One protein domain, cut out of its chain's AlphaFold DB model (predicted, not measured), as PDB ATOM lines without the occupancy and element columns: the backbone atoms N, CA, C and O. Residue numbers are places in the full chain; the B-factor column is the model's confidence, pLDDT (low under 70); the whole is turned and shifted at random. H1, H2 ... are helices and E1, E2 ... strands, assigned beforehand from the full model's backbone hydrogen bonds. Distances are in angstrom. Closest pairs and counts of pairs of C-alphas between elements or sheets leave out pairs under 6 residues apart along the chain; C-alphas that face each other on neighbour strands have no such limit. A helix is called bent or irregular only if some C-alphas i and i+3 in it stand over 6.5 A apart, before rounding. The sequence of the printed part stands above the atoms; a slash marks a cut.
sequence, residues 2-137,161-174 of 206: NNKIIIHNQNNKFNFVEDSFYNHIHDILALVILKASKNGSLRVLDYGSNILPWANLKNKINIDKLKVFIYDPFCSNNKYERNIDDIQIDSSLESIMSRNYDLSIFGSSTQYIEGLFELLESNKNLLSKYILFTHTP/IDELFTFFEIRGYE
ATOM      1  N   ASN A   2       7.767  -9.736  58.561       65.56
ATOM      2  CA  ASN A   2       8.592 -10.952  58.658       65.56
ATOM      3  C   ASN A   2       9.248 -11.166  60.034       65.56
ATOM      4  O   ASN A   2       9.151 -12.262  60.573       65.56
ATOM      5  N   ASN A   3       9.796 -10.121  60.667       76.44
ATOM      6  CA  ASN A   3      10.423 -10.268  61.990       76.44
ATOM      7  C   ASN A   3       9.444 -10.756  63.072       76.44
ATOM      8  O   ASN A   3       9.843 -11.530  63.927       76.44
ATOM      9  N   LYS A   4       8.156 -10.376  63.029       85.94
ATOM     10  CA  LYS A   4       7.167 -10.864  64.012       85.94
ATOM     11  C   LYS A   4       6.891 -12.358  63.844       85.94
ATOM     12  O   LYS A   4       6.793 -13.060  64.843       85.94
ATOM     13  N   ILE A   5       6.789 -12.827  62.600       87.56
ATOM     14  CA  ILE A   5       6.545 -14.240  62.285       87.56
ATOM     15  C   ILE A   5       7.762 -15.077  62.692       87.56
ATOM     16  O   ILE A   5       7.608 -16.073  63.390       87.56
ATOM     17  N   ILE A   6       8.972 -14.632  62.334       85.00
ATOM     18  CA  ILE A   6      10.223 -15.310  62.705       85.00
ATOM     19  C   ILE A   6      10.350 -15.394  64.229       85.00
ATOM     20  O   ILE A   6      10.536 -16.487  64.753       85.00
ATOM     21  N   ILE A   7      10.176 -14.276  64.943       86.94
ATOM     22  CA  ILE A   7      10.245 -14.239  66.412       86.94
ATOM     23  C   ILE A   7       9.177 -15.147  67.034       86.94
ATOM     24  O   ILE A   7       9.465 -15.860  67.995       86.94
ATOM     25  N   HIS A   8       7.947 -15.155  66.508       91.31
ATOM     26  CA  HIS A   8       6.898 -16.047  67.000       91.31
ATOM     27  C   HIS A   8       7.295 -17.514  66.813       91.31
ATOM     28  O   HIS A   8       7.320 -18.261  67.789       91.31
ATOM     29  N   ASN A   9       7.662 -17.908  65.592       89.56
ATOM     30  CA  ASN A   9       8.067 -19.277  65.279       89.56
ATOM     31  C   ASN A   9       9.332 -19.676  66.052       89.56
ATOM     32  O   ASN A   9       9.535 -20.846  66.355       89.56
ATOM     33  N   GLN A  10      10.187 -18.722  66.420       83.94
ATOM     34  CA  GLN A  10      11.370 -19.008  67.218       83.94
ATOM     35  C   GLN A  10      11.074 -19.345  68.676       83.94
ATOM     36  O   GLN A  10      11.783 -20.180  69.234       83.94
ATOM     37  N   ASN A  11      10.033 -18.737  69.241       88.50
ATOM     38  CA  ASN A  11       9.732 -18.770  70.670       88.50
ATOM     39  C   ASN A  11       8.515 -19.636  71.041       88.50
ATOM     40  O   ASN A  11       8.157 -19.704  72.215       88.50
ATOM     41  N   ASN A  12       7.857 -20.283  70.074       91.12
ATOM     42  CA  ASN A  12       6.635 -21.063  70.293       91.12
ATOM     43  C   ASN A  12       6.726 -22.456  69.662       91.12
ATOM     44  O   ASN A  12       7.471 -22.671  68.715       91.12
ATOM     45  N   LYS A  13       5.931 -23.400  70.187       90.25
ATOM     46  CA  LYS A  13       5.845 -24.781  69.671       90.25
ATOM     47  C   LYS A  13       5.000 -24.909  68.404       90.25
ATOM     48  O   LYS A  13       5.207 -25.831  67.628       90.25
ATOM     49  N   PHE A  14       4.028 -24.018  68.229       92.75
ATOM     50  CA  PHE A  14       3.203 -23.938  67.030       92.75
ATOM     51  C   PHE A  14       3.579 -22.682  66.255       92.75
ATOM     52  O   PHE A  14       3.966 -21.676  66.850       92.75
ATOM     53  N   ASN A  15       3.486 -22.761  64.931       93.06
ATOM     54  CA  ASN A  15       3.794 -21.629  64.071       93.06
ATOM     55  C   ASN A  15       2.705 -20.563  64.117       93.06
ATOM     56  O   ASN A  15       1.531 -20.845  64.363       93.06
ATOM     57  N   PHE A  16       3.122 -19.347  63.791       92.94
ATOM     58  CA  PHE A  16       2.232 -18.242  63.500       92.94
ATOM     59  C   PHE A  16       1.306 -18.625  62.340       92.94
ATOM     60  O   PHE A  16       1.758 -19.192  61.345       92.94
ATOM     61  N   VAL A  17       0.022 -18.293  62.455       91.69
ATOM     62  CA  VAL A  17      -0.940 -18.492  61.365       91.69
ATOM     63  C   VAL A  17      -0.734 -17.384  60.341       91.69
ATOM     64  O   VAL A  17      -1.150 -16.247  60.551       91.69
ATOM     65  N   GLU A  18      -0.052 -17.711  59.248       90.44
ATOM     66  CA  GLU A  18       0.157 -16.779  58.138       90.44
ATOM     67  C   GLU A  18      -1.130 -16.604  57.317       90.44
ATOM     68  O   GLU A  18      -1.956 -17.514  57.237       90.44
ATOM     69  N   ASP A  19      -1.316 -15.442  56.696       85.69
ATOM     70  CA  ASP A  19      -2.461 -15.215  55.813       85.69
ATOM     71  C   ASP A  19      -2.343 -16.040  54.516       85.69
ATOM     72  O   ASP A  19      -1.256 -16.450  54.098       85.69
ATOM     73  N   SER A  20      -3.462 -16.200  53.804       88.12
ATOM     74  CA  SER A  20      -3.489 -16.774  52.452       88.12
ATOM     75  C   SER A  20      -3.009 -18.243  52.397       88.12
ATOM     76  O   SER A  20      -3.415 -19.066  53.214       88.12
ATOM     77  N   PHE A  21      -2.211 -18.608  51.391       92.06
ATOM     78  CA  PHE A  21      -1.791 -19.980  51.093       92.06
ATOM     79  C   PHE A  21      -0.474 -20.398  51.769       92.06
ATOM     80  O   PHE A  21      -0.078 -21.555  51.632       92.06
ATOM     81  N   TYR A  22       0.216 -19.505  52.489       92.12
ATOM     82  CA  TYR A  22       1.577 -19.764  52.985       92.12
ATOM     83  C   TYR A  22       1.661 -20.963  53.934       92.12
ATOM     84  O   TYR A  22       2.530 -21.813  53.745       92.12
ATOM     85  N   ASN A  23       0.707 -21.127  54.859       91.62
ATOM     86  CA  ASN A  23       0.677 -22.307  55.735       91.62
ATOM     87  C   ASN A  23       0.661 -23.622  54.932       91.62
ATOM     88  O   ASN A  23       1.428 -24.530  55.244       91.62
ATOM     89  N   HIS A  24      -0.128 -23.692  53.851       93.50
ATOM     90  CA  HIS A  24      -0.182 -24.874  52.984       93.50
ATOM     91  C   HIS A  24       1.147 -25.118  52.253       93.50
ATOM     92  O   HIS A  24       1.548 -26.265  52.075       93.50
ATOM     93  N   ILE A  25       1.858 -24.060  51.844       94.94
ATOM     94  CA  ILE A  25       3.193 -24.189  51.234       94.94
ATOM     95  C   ILE A  25       4.192 -24.753  52.235       94.94
ATOM     96  O   ILE A  25       4.963 -25.647  51.886       94.94
ATOM     97  N   HIS A  26       4.157 -24.280  53.480       94.62
ATOM     98  CA  HIS A  26       5.022 -24.790  54.540       94.62
ATOM     99  C   HIS A  26       4.716 -26.255  54.878       94.62
ATOM    100  O   HIS A  26       5.645 -27.030  55.106       94.62
ATOM    101  N   ASP A  27       3.444 -26.662  54.847       95.31
ATOM    102  CA  ASP A  27       3.048 -28.063  55.029       95.31
ATOM    103  C   ASP A  27       3.555 -28.954  53.888       95.31
ATOM    104  O   ASP A  27       4.137 -30.012  54.136       95.31
ATOM    105  N   ILE A  28       3.406 -28.513  52.634       96.88
ATOM    106  CA  ILE A  28       3.938 -29.232  51.469       96.88
ATOM    107  C   ILE A  28       5.459 -29.359  51.572       96.88
ATOM    108  O   ILE A  28       5.993 -30.452  51.392       96.88
ATOM    109  N   LEU A  29       6.158 -28.270  51.903       96.25
ATOM    110  CA  LEU A  29       7.607 -28.273  52.083       96.25
ATOM    111  C   LEU A  29       8.037 -29.294  53.147       96.25
ATOM    112  O   LEU A  29       8.938 -30.095  52.897       96.25
ATOM    113  N   ALA A  30       7.355 -29.322  54.296       95.94
ATOM    114  CA  ALA A  30       7.627 -30.281  55.362       95.94
ATOM    115  C   ALA A  30       7.469 -31.736  54.896       95.94
ATOM    116  O   ALA A  30       8.353 -32.564  55.126       95.94
ATOM    117  N   LEU A  31       6.382 -32.050  54.188       96.06
ATOM    118  CA  LEU A  31       6.126 -33.397  53.672       96.06
ATOM    119  C   LEU A  31       7.144 -33.822  52.606       96.06
ATOM    120  O   LEU A  31       7.587 -34.973  52.595       96.06
ATOM    121  N   VAL A  32       7.543 -32.903  51.725       96.38
ATOM    122  CA  VAL A  32       8.562 -33.166  50.698       96.38
ATOM    123  C   VAL A  32       9.919 -33.431  51.338       96.38
ATOM    124  O   VAL A  32      10.592 -34.388  50.955       96.38
ATOM    125  N   ILE A  33      10.294 -32.652  52.353       95.62
ATOM    126  CA  ILE A  33      11.531 -32.875  53.101       95.62
ATOM    127  C   ILE A  33      11.497 -34.229  53.811       95.62
ATOM    128  O   ILE A  33      12.433 -35.005  53.657       95.62
ATOM    129  N   LEU A  34      10.410 -34.585  54.503       93.69
ATOM    130  CA  LEU A  34      10.283 -35.907  55.134       93.69
ATOM    131  C   LEU A  34      10.406 -37.057  54.123       93.69
ATOM    132  O   LEU A  34      10.989 -38.098  54.431       93.69
ATOM    133  N   LYS A  35       9.878 -36.884  52.906       92.44
ATOM    134  CA  LYS A  35      10.032 -37.856  51.816       92.44
ATOM    135  C   LYS A  35      11.488 -37.958  51.350       92.44
ATOM    136  O   LYS A  35      11.956 -39.074  51.124       92.44
ATOM    137  N   ALA A  36      12.176 -36.831  51.192       92.88
ATOM    138  CA  ALA A  36      13.543 -36.775  50.681       92.88
ATOM    139  C   ALA A  36      14.587 -37.230  51.719       92.88
ATOM    140  O   ALA A  36      15.530 -37.939  51.373       92.88
ATOM    141  N   SER A  37      14.384 -36.910  53.000       88.94
ATOM    142  CA  SER A  37      15.305 -37.200  54.112       88.94
ATOM    143  C   SER A  37      15.349 -38.667  54.552       88.94
ATOM    144  O   SER A  37      16.081 -39.003  55.482       88.94
ATOM    145  N   LYS A  38      14.607 -39.579  53.904       77.19
ATOM    146  CA  LYS A  38      14.573 -41.008  54.281       77.19
ATOM    147  C   LYS A  38      15.948 -41.703  54.276       77.19
ATOM    148  O   LYS A  38      16.068 -42.767  54.872       77.19
ATOM    149  N   ASN A  39      16.969 -41.104  53.658       65.56
ATOM    150  CA  ASN A  39      18.286 -41.712  53.445       65.56
ATOM    151  C   ASN A  39      19.456 -41.031  54.189       65.56
ATOM    152  O   ASN A  39      20.604 -41.360  53.905       65.56
ATOM    153  N   GLY A  40      19.214 -40.103  55.127       77.31
ATOM    154  CA  GLY A  40      20.287 -39.464  55.905       77.31
ATOM    155  C   GLY A  40      20.225 -37.938  55.908       77.31
ATOM    156  O   GLY A  40      19.144 -37.365  56.013       77.31
ATOM    157  N   SER A  41      21.391 -37.284  55.862       88.69
ATOM    158  CA  SER A  41      21.480 -35.824  55.740       88.69
ATOM    159  C   SER A  41      20.963 -35.360  54.383       88.69
ATOM    160  O   SER A  41      21.362 -35.930  53.370       88.69
ATOM    161  N   LEU A  42      20.133 -34.319  54.367       94.38
ATOM    162  CA  LEU A  42      19.532 -33.773  53.153       94.38
ATOM    163  C   LEU A  42      20.145 -32.408  52.836       94.38
ATOM    164  O   LEU A  42      20.059 -31.478  53.639       94.38
ATOM    165  N   ARG A  43      20.728 -32.271  51.645       94.88
ATOM    166  CA  ARG A  43      21.192 -30.985  51.117       94.88
ATOM    167  C   ARG A  43      20.095 -30.367  50.267       94.88
ATOM    168  O   ARG A  43      19.725 -30.925  49.234       94.88
ATOM    169  N   VAL A  44      19.604 -29.208  50.689       96.50
ATOM    170  CA  VAL A  44      18.492 -28.519  50.035       96.50
ATOM    171  C   VAL A  44      18.977 -27.236  49.380       96.50
ATOM    172  O   VAL A  44      19.583 -26.403  50.046       96.50
ATOM    173  N   LEU A  45      18.688 -27.071  48.094       97.31
ATOM    174  CA  LEU A  45      18.734 -25.779  47.421       97.31
ATOM    175  C   LEU A  45      17.353 -25.127  47.509       97.31
ATOM    176  O   LEU A  45      16.360 -25.749  47.144       97.31
ATOM    177  N   ASP A  46      17.299 -23.868  47.928       96.25
ATOM    178  CA  ASP A  46      16.101 -23.032  47.887       96.25
ATOM    179  C   ASP A  46      16.356 -21.796  47.015       96.25
ATOM    180  O   ASP A  46      17.083 -20.872  47.390       96.25
ATOM    181  N   TYR A  47      15.823 -21.813  45.796       95.62
ATOM    182  CA  TYR A  47      16.148 -20.839  44.762       95.62
ATOM    183  C   TYR A  47      15.250 -19.598  44.863       95.62
ATOM    184  O   TYR A  47      14.064 -19.636  44.526       95.62
ATOM    185  N   GLY A  48      15.821 -18.454  45.246       88.19
ATOM    186  CA  GLY A  48      15.132 -17.160  45.309       88.19
ATOM    187  C   GLY A  48      14.200 -17.004  46.511       88.19
ATOM    188  O   GLY A  48      13.136 -16.399  46.383       88.19
ATOM    189  N   SER A  49      14.571 -17.587  47.651       87.06
ATOM    190  CA  SER A  49      13.787 -17.597  48.894       87.06
ATOM    191  C   SER A  49      14.463 -16.771  49.995       87.06
ATOM    192  O   SER A  49      15.392 -16.010  49.743       87.06
ATOM    193  N   ASN A  50      13.972 -16.880  51.229       86.50
ATOM    194  CA  ASN A  50      14.531 -16.234  52.416       86.50
ATOM    195  C   ASN A  50      14.405 -17.157  53.642       86.50
ATOM    196  O   ASN A  50      13.973 -18.298  53.532       86.50
ATOM    197  N   ILE A  51      14.783 -16.679  54.829       86.62
ATOM    198  CA  ILE A  51      14.815 -17.497  56.054       86.62
ATOM    199  C   ILE A  51      13.429 -17.861  56.628       86.62
ATOM    200  O   ILE A  51      13.318 -18.768  57.452       86.62
ATOM    201  N   LEU A  52      12.358 -17.176  56.218       87.56
ATOM    202  CA  LEU A  52      11.027 -17.306  56.821       87.56
ATOM    203  C   LEU A  52      10.435 -18.727  56.724       87.56
ATOM    204  O   LEU A  52      10.020 -19.244  57.766       87.56
ATOM    205  N   PRO A  53      10.426 -19.403  55.552       89.81
ATOM    206  CA  PRO A  53       9.893 -20.760  55.445       89.81
ATOM    207  C   PRO A  53      10.635 -21.748  56.348       89.81
ATOM    208  O   PRO A  53      10.034 -22.671  56.890       89.81
ATOM    209  N   TRP A  54      11.930 -21.520  56.557       89.69
ATOM    210  CA  TRP A  54      12.789 -22.365  57.381       89.69
ATOM    211  C   TRP A  54      12.582 -22.127  58.879       89.69
ATOM    212  O   TRP A  54      12.550 -23.080  59.657       89.69
ATOM    213  N   ALA A  55      12.331 -20.877  59.281       86.69
ATOM    214  CA  ALA A  55      11.906 -20.554  60.641       86.69
ATOM    215  C   ALA A  55      10.562 -21.210  60.991       86.69
ATOM    216  O   ALA A  55      10.359 -21.604  62.134       86.69
ATOM    217  N   ASN A  56       9.656 -21.335  60.015       90.88
ATOM    218  CA  ASN A  56       8.382 -22.044  60.157       90.88
ATOM    219  C   ASN A  56       8.596 -23.575  60.236       90.88
ATOM    220  O   ASN A  56       8.013 -24.262  61.078       90.88
ATOM    221  N   LEU A  57       9.485 -24.117  59.402       91.56
ATOM    222  CA  LEU A  57       9.708 -25.558  59.279       91.56
ATOM    223  C   LEU A  57      10.188 -26.234  60.573       91.56
ATOM    224  O   LEU A  57       9.772 -27.358  60.859       91.56
ATOM    225  N   LYS A  58      11.014 -25.550  61.373       87.69
ATOM    226  CA  LYS A  58      11.601 -26.105  62.606       87.69
ATOM    227  C   LYS A  58      10.569 -26.565  63.646       87.69
ATOM    228  O   LYS A  58      10.861 -27.435  64.456       87.69
ATOM    229  N   ASN A  59       9.364 -25.993  63.616       90.38
ATOM    230  CA  ASN A  59       8.261 -26.375  64.503       90.38
ATOM    231  C   ASN A  59       7.353 -27.456  63.896       90.38
ATOM    232  O   ASN A  59       6.421 -27.914  64.553       90.38
ATOM    233  N   LYS A  60       7.579 -27.847  62.634       92.88
ATOM    234  CA  LYS A  60       6.789 -28.869  61.927       92.88
ATOM    235  C   LYS A  60       7.484 -30.227  61.908       92.88
ATOM    236  O   LYS A  60       6.813 -31.245  62.049       92.88
ATOM    237  N   ILE A  61       8.801 -30.250  61.701       92.50
ATOM    238  CA  ILE A  61       9.594 -31.478  61.554       92.50
ATOM    239  C   ILE A  61      10.972 -31.322  62.202       92.50
ATOM    240  O   ILE A  61      11.440 -30.205  62.405       92.50
ATOM    241  N   ASN A  62      11.644 -32.442  62.490       89.12
ATOM    242  CA  ASN A  62      13.055 -32.409  62.874       89.12
ATOM    243  C   ASN A  62      13.901 -31.952  61.668       89.12
ATOM    244  O   ASN A  62      13.801 -32.537  60.585       89.12
ATOM    245  N   ILE A  63      14.720 -30.919  61.879       87.94
ATOM    246  CA  ILE A  63      15.575 -30.308  60.855       87.94
ATOM    247  C   ILE A  63      17.079 -30.527  61.090       87.94
ATOM    248  O   ILE A  63      17.875 -30.052  60.292       87.94
ATOM    249  N   ASP A  64      17.482 -31.289  62.112       86.50
ATOM    250  CA  ASP A  64      18.883 -31.432  62.567       86.50
ATOM    251  C   ASP A  64      19.821 -32.027  61.502       86.50
ATOM    252  O   ASP A  64      21.042 -31.981  61.615       86.50
ATOM    253  N   LYS A  65      19.252 -32.660  60.473       88.12
ATOM    254  CA  LYS A  65      19.984 -33.281  59.359       88.12
ATOM    255  C   LYS A  65      19.820 -32.521  58.043       88.12
ATOM    256  O   LYS A  65      20.153 -33.064  56.986       88.12
ATOM    257  N   LEU A  66      19.276 -31.307  58.081       92.00
ATOM    258  CA  LEU A  66      19.112 -30.459  56.908       92.00
ATOM    259  C   LEU A  66      20.300 -29.521  56.767       92.00
ATOM    260  O   LEU A  66      20.662 -28.820  57.701       92.00
ATOM    261  N   LYS A  67      20.853 -29.457  55.559       92.56
ATOM    262  CA  LYS A  67      21.768 -28.392  55.165       92.56
ATOM    263  C   LYS A  67      21.120 -27.585  54.056       92.56
ATOM    264  O   LYS A  67      20.950 -28.095  52.948       92.56
ATOM    265  N   VAL A  68      20.755 -26.346  54.356       93.38
ATOM    266  CA  VAL A  68      19.972 -25.500  53.451       93.38
ATOM    267  C   VAL A  68      20.875 -24.460  52.806       93.38
ATOM    268  O   VAL A  68      21.629 -23.767  53.482       93.38
ATOM    269  N   PHE A  69      20.771 -24.337  51.490       93.94
ATOM    270  CA  PHE A  69      21.452 -23.336  50.685       93.94
ATOM    271  C   PHE A  69      20.393 -22.483  49.994       93.94
ATOM    272  O   PHE A  69      19.710 -22.950  49.086       93.94
ATOM    273  N   ILE A  70      20.236 -21.243  50.436       93.69
ATOM    274  CA  ILE A  70      19.307 -20.282  49.850       93.69
ATOM    275  C   ILE A  70      20.072 -19.448  48.831       93.69
ATOM    276  O   ILE A  70      21.072 -18.821  49.174       93.69
ATOM    277  N   TYR A  71      19.588 -19.405  47.596       93.12
ATOM    278  CA  TYR A  71      20.072 -18.441  46.615       93.12
ATOM    279  C   TYR A  71      19.225 -17.175  46.679       93.12
ATOM    280  O   TYR A  71      18.037 -17.223  46.370       93.12
ATOM    281  N   ASP A  72      19.827 -16.050  47.049       89.50
ATOM    282  CA  ASP A  72      19.186 -14.735  47.024       89.50
ATOM    283  C   ASP A  72      20.144 -13.725  46.368       89.50
ATOM    284  O   ASP A  72      21.033 -13.195  47.044       89.50
ATOM    285  N   PRO A  73      19.987 -13.428  45.060       84.31
ATOM    286  CA  PRO A  73      20.868 -12.492  44.360       84.31
ATOM    287  C   PRO A  73      20.748 -11.052  44.881       84.31
ATOM    288  O   PRO A  73      21.599 -10.219  44.576       84.31
ATOM    289  N   PHE A  74      19.708 -10.745  45.662       81.69
ATOM    290  CA  PHE A  74      19.472  -9.426  46.244       81.69
ATOM    291  C   PHE A  74      19.915  -9.333  47.706       81.69
ATOM    292  O   PHE A  74      19.825  -8.259  48.307       81.69
ATOM    293  N   CYS A  75      20.432 -10.423  48.283       76.44
ATOM    294  CA  CYS A  75      21.019 -10.396  49.610       76.44
ATOM    295  C   CYS A  75      22.273  -9.511  49.590       76.44
ATOM    296  O   CYS A  75      23.353  -9.923  49.168       76.44
ATOM    297  N   SER A  76      22.145  -8.273  50.072       59.47
ATOM    298  CA  SER A  76      23.310  -7.436  50.365       59.47
ATOM    299  C   SER A  76      24.168  -8.098  51.455       59.47
ATOM    300  O   SER A  76      23.644  -8.827  52.297       59.47
ATOM    301  N   ASN A  77      25.473  -7.810  51.497       51.34
ATOM    302  CA  ASN A  77      26.418  -8.338  52.501       51.34
ATOM    303  C   ASN A  77      26.022  -8.077  53.977       51.34
ATOM    304  O   ASN A  77      26.695  -8.552  54.894       51.34
ATOM    305  N   ASN A  78      24.932  -7.351  54.236       45.38
ATOM    306  CA  ASN A  78      24.416  -7.084  55.565       45.38
ATOM    307  C   ASN A  78      23.308  -8.068  55.956       45.38
ATOM    308  O   ASN A  78      22.136  -7.882  55.653       45.38
ATOM    309  N   LYS A  79      23.748  -9.085  56.706       49.41
ATOM    310  CA  LYS A  79      23.049  -9.745  57.819       49.41
ATOM    311  C   LYS A  79      21.530  -9.898  57.641       49.41
ATOM    312  O   LYS A  79      20.758  -9.257  58.351       49.41
ATOM    313  N   TYR A  80      21.101 -10.883  56.851       47.25
ATOM    314  CA  TYR A  80      20.014 -11.705  57.385       47.25
ATOM    315  C   TYR A  80      20.489 -12.215  58.745       47.25
ATOM    316  O   TYR A  80      21.624 -12.686  58.868       47.25
ATOM    317  N   GLU A  81      19.667 -12.031  59.771       50.41
ATOM    318  CA  GLU A  81      19.867 -12.658  61.069       50.41
ATOM    319  C   GLU A  81      20.118 -14.152  60.829       50.41
ATOM    320  O   GLU A  81      19.207 -14.893  60.464       50.41
ATOM    321  N   ARG A  82      21.383 -14.574  60.960       51.00
ATOM    322  CA  ARG A  82      21.857 -15.954  60.779       51.00
ATOM    323  C   ARG A  82      21.417 -16.812  61.972       51.00
ATOM    324  O   ARG A  82      22.237 -17.449  62.615       51.00
ATOM    325  N   ASN A  83      20.135 -16.748  62.316       48.88
ATOM    326  CA  ASN A  83      19.577 -17.273  63.562       48.88
ATOM    327  C   ASN A  83      18.970 -18.676  63.389       48.88
ATOM    328  O   ASN A  83      18.149 -19.095  64.204       48.88
ATOM    329  N   ILE A  84      19.324 -19.384  62.316       60.94
ATOM    330  CA  ILE A  84      19.028 -20.807  62.158       60.94
ATOM    331  C   ILE A  84      20.336 -21.477  61.759       60.94
ATOM    332  O   ILE A  84      20.894 -21.166  60.704       60.94
ATOM    333  N   ASP A  85      20.823 -22.347  62.641       62.44
ATOM    334  CA  ASP A  85      21.991 -23.181  62.386       62.44
ATOM    335  C   ASP A  85      21.772 -23.976  61.079       62.44
ATOM    336  O   ASP A  85      20.649 -24.352  60.745       62.44
ATOM    337  N   ASP A  86      22.831 -24.154  60.285       79.12
ATOM    338  CA  ASP A  86      22.837 -24.904  59.012       79.12
ATOM    339  C   ASP A  86      22.091 -24.309  57.796       79.12
ATOM    340  O   ASP A  86      21.934 -24.986  56.769       79.12
ATOM    341  N   ILE A  87      21.730 -23.018  57.834       87.12
ATOM    342  CA  ILE A  87      21.303 -22.260  56.643       87.12
ATOM    343  C   ILE A  87      22.439 -21.379  56.113       87.12
ATOM    344  O   ILE A  87      22.908 -20.454  56.777       87.12
ATOM    345  N   GLN A  88      22.831 -21.615  54.864       88.94
ATOM    346  CA  GLN A  88      23.730 -20.758  54.098       88.94
ATOM    347  C   GLN A  88      22.928 -19.943  53.081       88.94
ATOM    348  O   GLN A  88      22.127 -20.502  52.338       88.94
ATOM    349  N   ILE A  89      23.159 -18.632  53.023       88.94
ATOM    350  CA  ILE A  89      22.580 -17.751  52.000       88.94
ATOM    351  C   ILE A  89      23.704 -17.322  51.059       88.94
ATOM    352  O   ILE A  89      24.704 -16.758  51.505       88.94
ATOM    353  N   ASP A  90      23.537 -17.598  49.772       88.50
ATOM    354  CA  ASP A  90      24.470 -17.261  48.705       88.50
ATOM    355  C   ASP A  90      23.830 -16.237  47.761       88.50
ATOM    356  O   ASP A  90      22.735 -16.450  47.243       88.50
ATOM    357  N   SER A  91      24.538 -15.144  47.479       88.44
ATOM    358  CA  SER A  91      24.156 -14.184  46.432       88.44
ATOM    359  C   SER A  91      24.785 -14.503  45.075       88.44
ATOM    360  O   SER A  91      24.375 -13.960  44.052       88.44
ATOM    361  N   SER A  92      25.776 -15.400  45.049       89.44
ATOM    362  CA  SER A  92      26.469 -15.820  43.833       89.44
ATOM    363  C   SER A  92      25.857 -17.095  43.264       89.44
ATOM    364  O   SER A  92      25.815 -18.135  43.929       89.44
ATOM    365  N   LEU A  93      25.454 -17.024  41.995       89.88
ATOM    366  CA  LEU A  93      24.998 -18.184  41.238       89.88
ATOM    367  C   LEU A  93      26.116 -19.242  41.137       89.88
ATOM    368  O   LEU A  93      25.856 -20.431  41.273       89.88
ATOM    369  N   GLU A  94      27.377 -18.830  40.976       91.44
ATOM    370  CA  GLU A  94      28.531 -19.744  40.907       91.44
ATOM    371  C   GLU A  94      28.675 -20.581  42.187       91.44
ATOM    372  O   GLU A  94      28.854 -21.800  42.124       91.44
ATOM    373  N   SER A  95      28.491 -19.943  43.352       89.62
ATOM    374  CA  SER A  95      28.514 -20.612  44.660       89.62
ATOM    375  C   SER A  95      27.518 -21.772  44.705       89.62
ATOM    376  O   SER A  95      27.896 -22.898  45.041       89.62
ATOM    377  N   ILE A  96      26.263 -21.538  44.299       92.44
ATOM    378  CA  ILE A  96      25.238 -22.588  44.340       92.44
ATOM    379  C   ILE A  96      25.423 -23.649  43.252       92.44
ATOM    380  O   ILE A  96      25.099 -24.808  43.495       92.44
ATOM    381  N   MET A  97      25.979 -23.296  42.090       91.69
ATOM    382  CA  MET A  97      26.218 -24.233  40.986       91.69
ATOM    383  C   MET A  97      27.388 -25.186  41.261       91.69
ATOM    384  O   MET A  97      27.417 -26.287  40.716       91.69
ATOM    385  N   SER A  98      28.321 -24.816  42.142       91.25
ATOM    386  CA  SER A  98      29.467 -25.655  42.533       91.25
ATOM    387  C   SER A  98      29.117 -26.853  43.436       91.25
ATOM    388  O   SER A  98      29.996 -27.621  43.833       91.25
ATOM    389  N   ARG A  99      27.840 -27.020  43.804       92.88
ATOM    390  CA  ARG A  99      27.377 -27.988  44.809       92.88
ATOM    391  C   ARG A  99      26.297 -28.900  44.248       92.88
ATOM    392  O   ARG A  99      25.545 -28.506  43.370       92.88
ATOM    393  N   ASN A 100      26.183 -30.088  44.837       94.00
ATOM    394  CA  ASN A 100      25.084 -31.016  44.582       94.00
ATOM    395  C   ASN A 100      24.032 -30.932  45.690       94.00
ATOM    396  O   ASN A 100      24.366 -30.701  46.862       94.00
ATOM    397  N   TYR A 101      22.783 -31.176  45.301       96.19
ATOM    398  CA  TYR A 101      21.616 -31.133  46.172       96.19
ATOM    399  C   TYR A 101      20.776 -32.395  46.003       96.19
ATOM    400  O   TYR A 101      20.695 -32.976  44.919       96.19
ATOM    401  N   ASP A 102      20.117 -32.790  47.083       96.44
ATOM    402  CA  ASP A 102      19.167 -33.900  47.102       96.44
ATOM    403  C   ASP A 102      17.749 -33.412  46.773       96.44
ATOM    404  O   ASP A 102      16.955 -34.127  46.151       96.44
ATOM    405  N   LEU A 103      17.459 -32.162  47.148       97.75
ATOM    406  CA  LEU A 103      16.210 -31.454  46.897       97.75
ATOM    407  C   LEU A 103      16.503 -30.029  46.410       97.75
ATOM    408  O   LEU A 103      17.236 -29.294  47.066       97.75
ATOM    409  N   SER A 104      15.872 -29.632  45.313       98.31
ATOM    410  CA  SER A 104      15.879 -28.272  44.783       98.31
ATOM    411  C   SER A 104      14.466 -27.730  44.843       98.31
ATOM    412  O   SER A 104      13.524 -28.350  44.344       98.31
ATOM    413  N   ILE A 105      14.316 -26.569  45.460       98.19
ATOM    414  CA  ILE A 105      13.052 -25.868  45.612       98.19
ATOM    415  C   ILE A 105      13.105 -24.630  44.732       98.19
ATOM    416  O   ILE A 105      13.999 -23.795  44.843       98.19
ATOM    417  N   PHE A 106      12.118 -24.523  43.860       97.06
ATOM    418  CA  PHE A 106      11.892 -23.389  42.989       97.06
ATOM    419  C   PHE A 106      10.588 -22.725  43.425       97.06
ATOM    420  O   PHE A 106       9.499 -23.261  43.235       97.06
ATOM    421  N   GLY A 107      10.691 -21.572  44.080       92.12
ATOM    422  CA  GLY A 107       9.519 -20.773  44.425       92.12
ATOM    423  C   GLY A 107       8.997 -19.952  43.245       92.12
ATOM    424  O   GLY A 107       9.461 -20.065  42.104       92.12
ATOM    425  N   SER A 108       8.091 -19.023  43.561       89.00
ATOM    426  CA  SER A 108       7.618 -17.997  42.618       89.00
ATOM    427  C   SER A 108       8.738 -17.163  41.989       89.00
ATOM    428  O   SER A 108       8.536 -16.593  40.927       89.00
ATOM    429  N   SER A 109       9.936 -17.116  42.578       90.44
ATOM    430  CA  SER A 109      11.115 -16.431  42.026       90.44
ATOM    431  C   SER A 109      11.436 -16.827  40.577       90.44
ATOM    432  O   SER A 109      11.889 -15.996  39.789       90.44
ATOM    433  N   THR A 110      11.153 -18.074  40.190       92.88
ATOM    434  CA  THR A 110      11.423 -18.587  38.836       92.88
ATOM    435  C   THR A 110      10.598 -17.920  37.739       92.88
ATOM    436  O   THR A 110      11.000 -17.921  36.572       92.88
ATOM    437  N   GLN A 111       9.480 -17.285  38.095       93.00
ATOM    438  CA  GLN A 111       8.670 -16.520  37.151       93.00
ATOM    439  C   GLN A 111       9.361 -15.228  36.697       93.00
ATOM    440  O   GLN A 111       8.907 -14.619  35.742       93.00
ATOM    441  N   TYR A 112      10.449 -14.795  37.340       91.75
ATOM    442  CA  TYR A 112      11.173 -13.570  36.971       91.75
ATOM    443  C   TYR A 112      12.411 -13.823  36.105       91.75
ATOM    444  O   TYR A 112      13.093 -12.884  35.707       91.75
ATOM    445  N   ILE A 113      12.712 -15.087  35.818       92.75
ATOM    446  CA  ILE A 113      13.844 -15.499  34.990       92.75
ATOM    447  C   ILE A 113      13.286 -15.732  33.595       92.75
ATOM    448  O   ILE A 113      12.378 -16.537  33.479       92.75
ATOM    449  N   GLU A 114      13.776 -15.064  32.551       93.50
ATOM    450  CA  GLU A 114      13.288 -15.269  31.173       93.50
ATOM    451  C   GLU A 114      13.693 -16.651  30.641       93.50
ATOM    452  O   GLU A 114      12.841 -17.488  30.340       93.50
ATOM    453  N   GLY A 115      14.998 -16.930  30.650       95.00
ATOM    454  CA  GLY A 115      15.586 -18.188  30.189       95.00
ATOM    455  C   GLY A 115      15.763 -19.232  31.296       95.00
ATOM    456  O   GLY A 115      16.877 -19.692  31.549       95.00
ATOM    457  N   LEU A 116      14.695 -19.553  32.040       96.06
ATOM    458  CA  LEU A 116      14.768 -20.533  33.136       96.06
ATOM    459  C   LEU A 116      15.229 -21.909  32.640       96.06
ATOM    460  O   LEU A 116      16.038 -22.550  33.303       96.06
ATOM    461  N   PHE A 117      14.707 -22.389  31.512       96.38
ATOM    462  CA  PHE A 117      15.024 -23.736  31.040       96.38
ATOM    463  C   PHE A 117      16.450 -23.829  30.504       96.38
ATOM    464  O   PHE A 117      17.133 -24.806  30.793       96.38
ATOM    465  N   GLU A 118      16.939 -22.780  29.851       96.69
ATOM    466  CA  GLU A 118      18.324 -22.625  29.411       96.69
ATOM    467  C   GLU A 118      19.280 -22.578  30.609       96.69
ATOM    468  O   GLU A 118      20.334 -23.224  30.605       96.69
ATOM    469  N   LEU A 119      18.891 -21.863  31.673       95.44
ATOM    470  CA  LEU A 119      19.623 -21.826  32.937       95.44
ATOM    471  C   LEU A 119      19.713 -23.225  33.557       95.44
ATOM    472  O   LEU A 119      20.799 -23.656  33.941       95.44
ATOM    473  N   LEU A 120      18.589 -23.935  33.665       96.19
ATOM    474  CA  LEU A 120      18.539 -25.275  34.253       96.19
ATOM    475  C   LEU A 120      19.272 -26.317  33.396       96.19
ATOM    476  O   LEU A 120      19.898 -27.231  33.930       96.19
ATOM    477  N   GLU A 121      19.220 -26.177  32.075       95.38
ATOM    478  CA  GLU A 121      19.931 -27.035  31.130       95.38
ATOM    479  C   GLU A 121      21.447 -26.864  31.229       95.38
ATOM    480  O   GLU A 121      22.178 -27.858  31.292       95.38
ATOM    481  N   SER A 122      21.905 -25.617  31.317       94.94
ATOM    482  CA  SER A 122      23.327 -25.291  31.454       94.94
ATOM    483  C   SER A 122      23.883 -25.676  32.828       94.94
ATOM    484  O   SER A 122      25.082 -25.904  32.964       94.94
ATOM    485  N   ASN A 123      23.021 -25.799  33.844       94.19
ATOM    486  CA  ASN A 123      23.420 -25.985  35.240       94.19
ATOM    487  C   ASN A 123      22.739 -27.198  35.874       94.19
ATOM    488  O   ASN A 123      21.926 -27.087  36.792       94.19
ATOM    489  N   LYS A 124      23.126 -28.391  35.411       92.38
ATOM    490  CA  LYS A 124      22.542 -29.674  35.846       92.38
ATOM    491  C   LYS A 124      22.605 -29.921  37.355       92.38
ATOM    492  O   LYS A 124      21.765 -30.650  37.867       92.38
ATOM    493  N   ASN A 125      23.537 -29.296  38.072       93.00
ATOM    494  CA  ASN A 125      23.642 -29.403  39.531       93.00
ATOM    495  C   ASN A 125      22.431 -28.799  40.268       93.00
ATOM    496  O   ASN A 125      22.147 -29.189  41.396       93.00
ATOM    497  N   LEU A 126      21.679 -27.898  39.620       96.06
ATOM    498  CA  LEU A 126      20.407 -27.383  40.137       96.06
ATOM    499  C   LEU A 126      19.269 -28.413  40.014       96.06
ATOM    500  O   LEU A 126      18.223 -28.251  40.641       96.06
ATOM    501  N   LEU A 127      19.454 -29.471  39.217       97.00
ATOM    502  CA  LEU A 127      18.477 -30.531  38.969       97.00
ATOM    503  C   LEU A 127      18.759 -31.744  39.866       97.00
ATOM    504  O   LEU A 127      19.341 -32.741  39.436       97.00
ATOM    505  N   SER A 128      18.340 -31.641  41.122       97.19
ATOM    506  CA  SER A 128      18.460 -32.672  42.157       97.19
ATOM    507  C   SER A 128      17.488 -33.842  41.977       97.19
ATOM    508  O   SER A 128      16.548 -33.780  41.192       97.19
ATOM    509  N   LYS A 129      17.646 -34.899  42.786       96.62
ATOM    510  CA  LYS A 129      16.753 -36.072  42.774       96.62
ATOM    511  C   LYS A 129      15.273 -35.705  42.943       96.62
ATOM    512  O   LYS A 129      14.426 -36.287  42.267       96.62
ATOM    513  N   TYR A 130      14.971 -34.772  43.841       98.25
ATOM    514  CA  TYR A 130      13.631 -34.221  44.032       98.25
ATOM    515  C   TYR A 130      13.618 -32.752  43.637       98.25
ATOM    516  O   TYR A 130      14.495 -32.012  44.068       98.25
ATOM    517  N   ILE A 131      12.633 -32.317  42.853       98.50
ATOM    518  CA  ILE A 131      12.510 -30.920  42.426       98.50
ATOM    519  C   ILE A 131      11.101 -30.439  42.727       98.50
ATOM    520  O   ILE A 131      10.134 -30.964  42.180       98.50
ATOM    521  N   LEU A 132      10.985 -29.447  43.602       98.50
ATOM    522  CA  LEU A 132       9.709 -28.901  44.031       98.50
ATOM    523  C   LEU A 132       9.534 -27.488  43.482       98.50
ATOM    524  O   LEU A 132      10.191 -26.559  43.942       98.50
ATOM    525  N   PHE A 133       8.595 -27.313  42.560       98.06
ATOM    526  CA  PHE A 133       8.049 -25.996  42.253       98.06
ATOM    527  C   PHE A 133       6.953 -25.682  43.264       98.06
ATOM    528  O   PHE A 133       6.031 -26.480  43.437       98.06
ATOM    529  N   THR A 134       7.038 -24.539  43.937       96.62
ATOM    530  CA  THR A 134       6.000 -24.088  44.871       96.62
ATOM    531  C   THR A 134       5.404 -22.772  44.420       96.62
ATOM    532  O   THR A 134       6.119 -21.919  43.896       96.62
ATOM    533  N   HIS A 135       4.095 -22.619  44.650       94.25
ATOM    534  CA  HIS A 135       3.337 -21.388  44.452       94.25
ATOM    535  C   HIS A 135       3.787 -20.632  43.192       94.25
ATOM    536  O   HIS A 135       4.150 -19.456  43.233       94.25
ATOM    537  N   THR A 136       3.827 -21.348  42.067       94.81
ATOM    538  CA  THR A 136       4.310 -20.842  40.777       94.81
ATOM    539  C   THR A 136       3.129 -20.734  39.811       94.81
ATOM    540  O   THR A 136       2.356 -21.693  39.694       94.81
ATOM    541  N   PRO A 137       2.926 -19.587  39.137       95.81
ATOM    542  CA  PRO A 137       1.900 -19.449  38.119       95.81
ATOM    543  C   PRO A 137       2.355 -20.141  36.835       95.81
ATOM    544  O   PRO A 137       3.457 -19.909  36.342       95.81
ATOM    545  N   ILE A 161       2.380 -25.322  31.423       97.25
ATOM    546  CA  ILE A 161       2.532 -26.550  32.200       97.25
ATOM    547  C   ILE A 161       3.084 -27.698  31.345       97.25
ATOM    548  O   ILE A 161       3.894 -28.476  31.840       97.25
ATOM    549  N   ASP A 162       2.716 -27.756  30.063       97.31
ATOM    550  CA  ASP A 162       3.180 -28.798  29.145       97.31
ATOM    551  C   ASP A 162       4.679 -28.658  28.880       97.31
ATOM    552  O   ASP A 162       5.412 -29.640  28.932       97.31
ATOM    553  N   GLU A 163       5.163 -27.428  28.687       97.00
ATOM    554  CA  GLU A 163       6.590 -27.150  28.504       97.00
ATOM    555  C   GLU A 163       7.401 -27.555  29.743       97.00
ATOM    556  O   GLU A 163       8.425 -28.232  29.624       97.00
ATOM    557  N   LEU A 164       6.909 -27.213  30.942       97.62
ATOM    558  CA  LEU A 164       7.518 -27.629  32.205       97.62
ATOM    559  C   LEU A 164       7.567 -29.159  32.322       97.62
ATOM    560  O   LEU A 164       8.598 -29.724  32.688       97.62
ATOM    561  N   PHE A 165       6.465 -29.838  32.009       98.00
ATOM    562  CA  PHE A 165       6.374 -31.294  32.085       98.00
ATOM    563  C   PHE A 165       7.312 -31.968  31.092       98.00
ATOM    564  O   PHE A 165       8.110 -32.805  31.507       98.00
ATOM    565  N   THR A 166       7.292 -31.556  29.826       98.06
ATOM    566  CA  THR A 166       8.196 -32.078  28.798       98.06
ATOM    567  C   THR A 166       9.657 -31.848  29.181       98.06
ATOM    568  O   THR A 166      10.458 -32.776  29.074       98.06
ATOM    569  N   PHE A 167      10.018 -30.663  29.694       98.12
ATOM    570  CA  PHE A 167      11.388 -30.366  30.122       98.12
ATOM    571  C   PHE A 167      11.911 -31.381  31.149       98.12
ATOM    572  O   PHE A 167      13.051 -31.847  31.043       98.12
ATOM    573  N   PHE A 168      11.087 -31.738  32.135       98.19
ATOM    574  CA  PHE A 168      11.457 -32.685  33.185       98.19
ATOM    575  C   PHE A 168      11.347 -34.148  32.730       98.19
ATOM    576  O   PHE A 168      12.239 -34.947  33.033       98.19
ATOM    577  N   GLU A 169      10.327 -34.499  31.952       98.12
ATOM    578  CA  GLU A 169      10.096 -35.859  31.461       98.12
ATOM    579  C   GLU A 169      11.244 -36.362  30.581       98.12
ATOM    580  O   GLU A 169      11.792 -37.434  30.847       98.12
ATOM    581  N   ILE A 170      11.698 -35.566  29.601       97.56
ATOM    582  CA  ILE A 170      12.830 -35.952  28.733       97.56
ATOM    583  C   ILE A 170      14.140 -36.110  29.518       97.56
ATOM    584  O   ILE A 170      15.086 -36.745  29.058       97.56
ATOM    585  N   ARG A 171      14.194 -35.546  30.730       97.38
ATOM    586  CA  ARG A 171      15.314 -35.664  31.668       97.38
ATOM    587  C   ARG A 171      15.100 -36.791  32.678       97.38
ATOM    588  O   ARG A 171      15.862 -36.869  33.638       97.38
ATOM    589  N   GLY A 172      14.121 -37.672  32.487       97.94
ATOM    590  CA  GLY A 172      13.897 -38.849  33.330       97.94
ATOM    591  C   GLY A 172      13.264 -38.536  34.685       97.94
ATOM    592  O   GLY A 172      13.440 -39.302  35.631       97.94
ATOM    593  N   TYR A 173      12.564 -37.410  34.803       98.56
ATOM    594  CA  TYR A 173      11.737 -37.121  35.966       98.56
ATOM    595  C   TYR A 173      10.295 -37.568  35.731       98.56
ATOM    596  O   TYR A 173       9.797 -37.568  34.608       98.56
ATOM    597  N   GLU A 174       9.608 -37.905  36.812       98.06
ATOM    598  CA  GLU A 174       8.163 -38.102  36.847       98.06
ATOM    599  C   GLU A 174       7.513 -37.129  37.828       98.06
ATOM    600  O   GLU A 174       8.136 -36.683  38.794       98.06
TER     601      GLU A 174
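AT A GLANCE: This is residues 2 to 137 and 161 to 174 of the 206 residues of an uncharacterized protein of Prochlorococcus marinus str. MIT 9401 (UniProt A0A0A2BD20). A strongly twisted sheet of five parallel strands forms the core; the long helix H2 runs along one face, and the short H4 covers part of the opposite face. Beyond H2's face H3 and then H1 stand toward one end of the longest axis, while H6 and H7 lie off the sheet on the side away from H2. The printed part has 150 residues with seven named helices and five named strands, in the order H1 H2 E1 H3 E2 E3 H4 E4 H5 H6 E5 H7, of mixed class; the sheet's order is E3 E2 E1 E4 E5. It is compact, with a radius of gyration of the C-alphas of 15.3 A and spans of 45 by 33 by 32 A.

HOW THE PARTS SIT: In the sheet, E1, residues 42 to 47, is parallel to E2, residues 66 to 71, with N 46 and O 69 at 2.8 A. E3, residues 87 to 90, is the edge strand beside E2, with N 88 and O 68 at 2.8 A. On the other side of E1 lies E4, residues 103 to 106, with N 105 and O 45 at 2.8 A. E5, residues 130 to 137, is the other edge strand, with N 106 and O 132 at 2.8 A; it bends by 55 degrees at residue 134. H2, residues 22 to 39, is on the sheet at a height of 7.8 A, over E4 and only just over E1, with 3 of its C-alphas; it runs along the strands, at 15 degrees to E4 on the local plane. H4, residues 93 to 97, is on the opposite face at a height of 8.7 A, only just over E2, with 3 of its C-alphas. H5, residues 108 to 112, stands at the sheet's level; the closest C-alphas of H5 and E5, Ser 108 and Thr 136, are 4.7 A apart. H3, residues 52 to 57, touches H2 at a steep tilt of 57 degrees, the same way; only residues 26 to 30 of H2 take part, and the closest C-alphas are those of His 26 and Pro 53, 6.4 A. H1, residues 2 to 11, touches H3 at a shallow tilt of 24 degrees, with C-alphas of Asn 9 and Asn 56 closest at 5.8 A. H6, residues 116 to 122, and H7, residues 161 to 169, are close but not clearly touching: the C-alphas of Phe 117 and Phe 167 are closest, 7.6 A. E1, H3, E2 and E4, H5 H6, E5 are strand-helix-strand units, parallel neighbour strands joined through helices, with right-handed crossovers; E3, H4, E4 is a split unit, also right-handed, with E2 and E1 between its strands. Each O i to N i+4 pair is within hydrogen-bond range in H1, H3, H4, H6 and H7, but 12 of 14 in H2 and 0 of 1 in H5, where 2 of 2 O i to N i+3 pairs are.

IN THESE COORDINATES: H2 is 27.6 A long and irregular, C-alphas 36 and 39 being 7.4 A apart. E5 is 19.8 A long, E2 15.9 A, E1 15.8 A, H1 14.4 A and H7 12.0 A. H1 begins at C-alpha 2, (8.592, -10.952, 58.658); E1 begins at C-alpha 42, (19.532, -33.773, 53.153); H7 ends at C-alpha 169, (10.096, -35.859, 31.461).

THE WHOLE: The two C-alphas farthest apart, those of Asn 11 and Ile 170, are 45.4 A apart. Residues 138 to 160 are cut out, and C-alphas 137 and 161 are 9.3 A apart across the cut. Of the links printed whole, E2 to E3 is long, with residues 72 to 86 between. The mean pLDDT of the printed part is 89.3; residues 2, 39 and 76 to 85 are under 70.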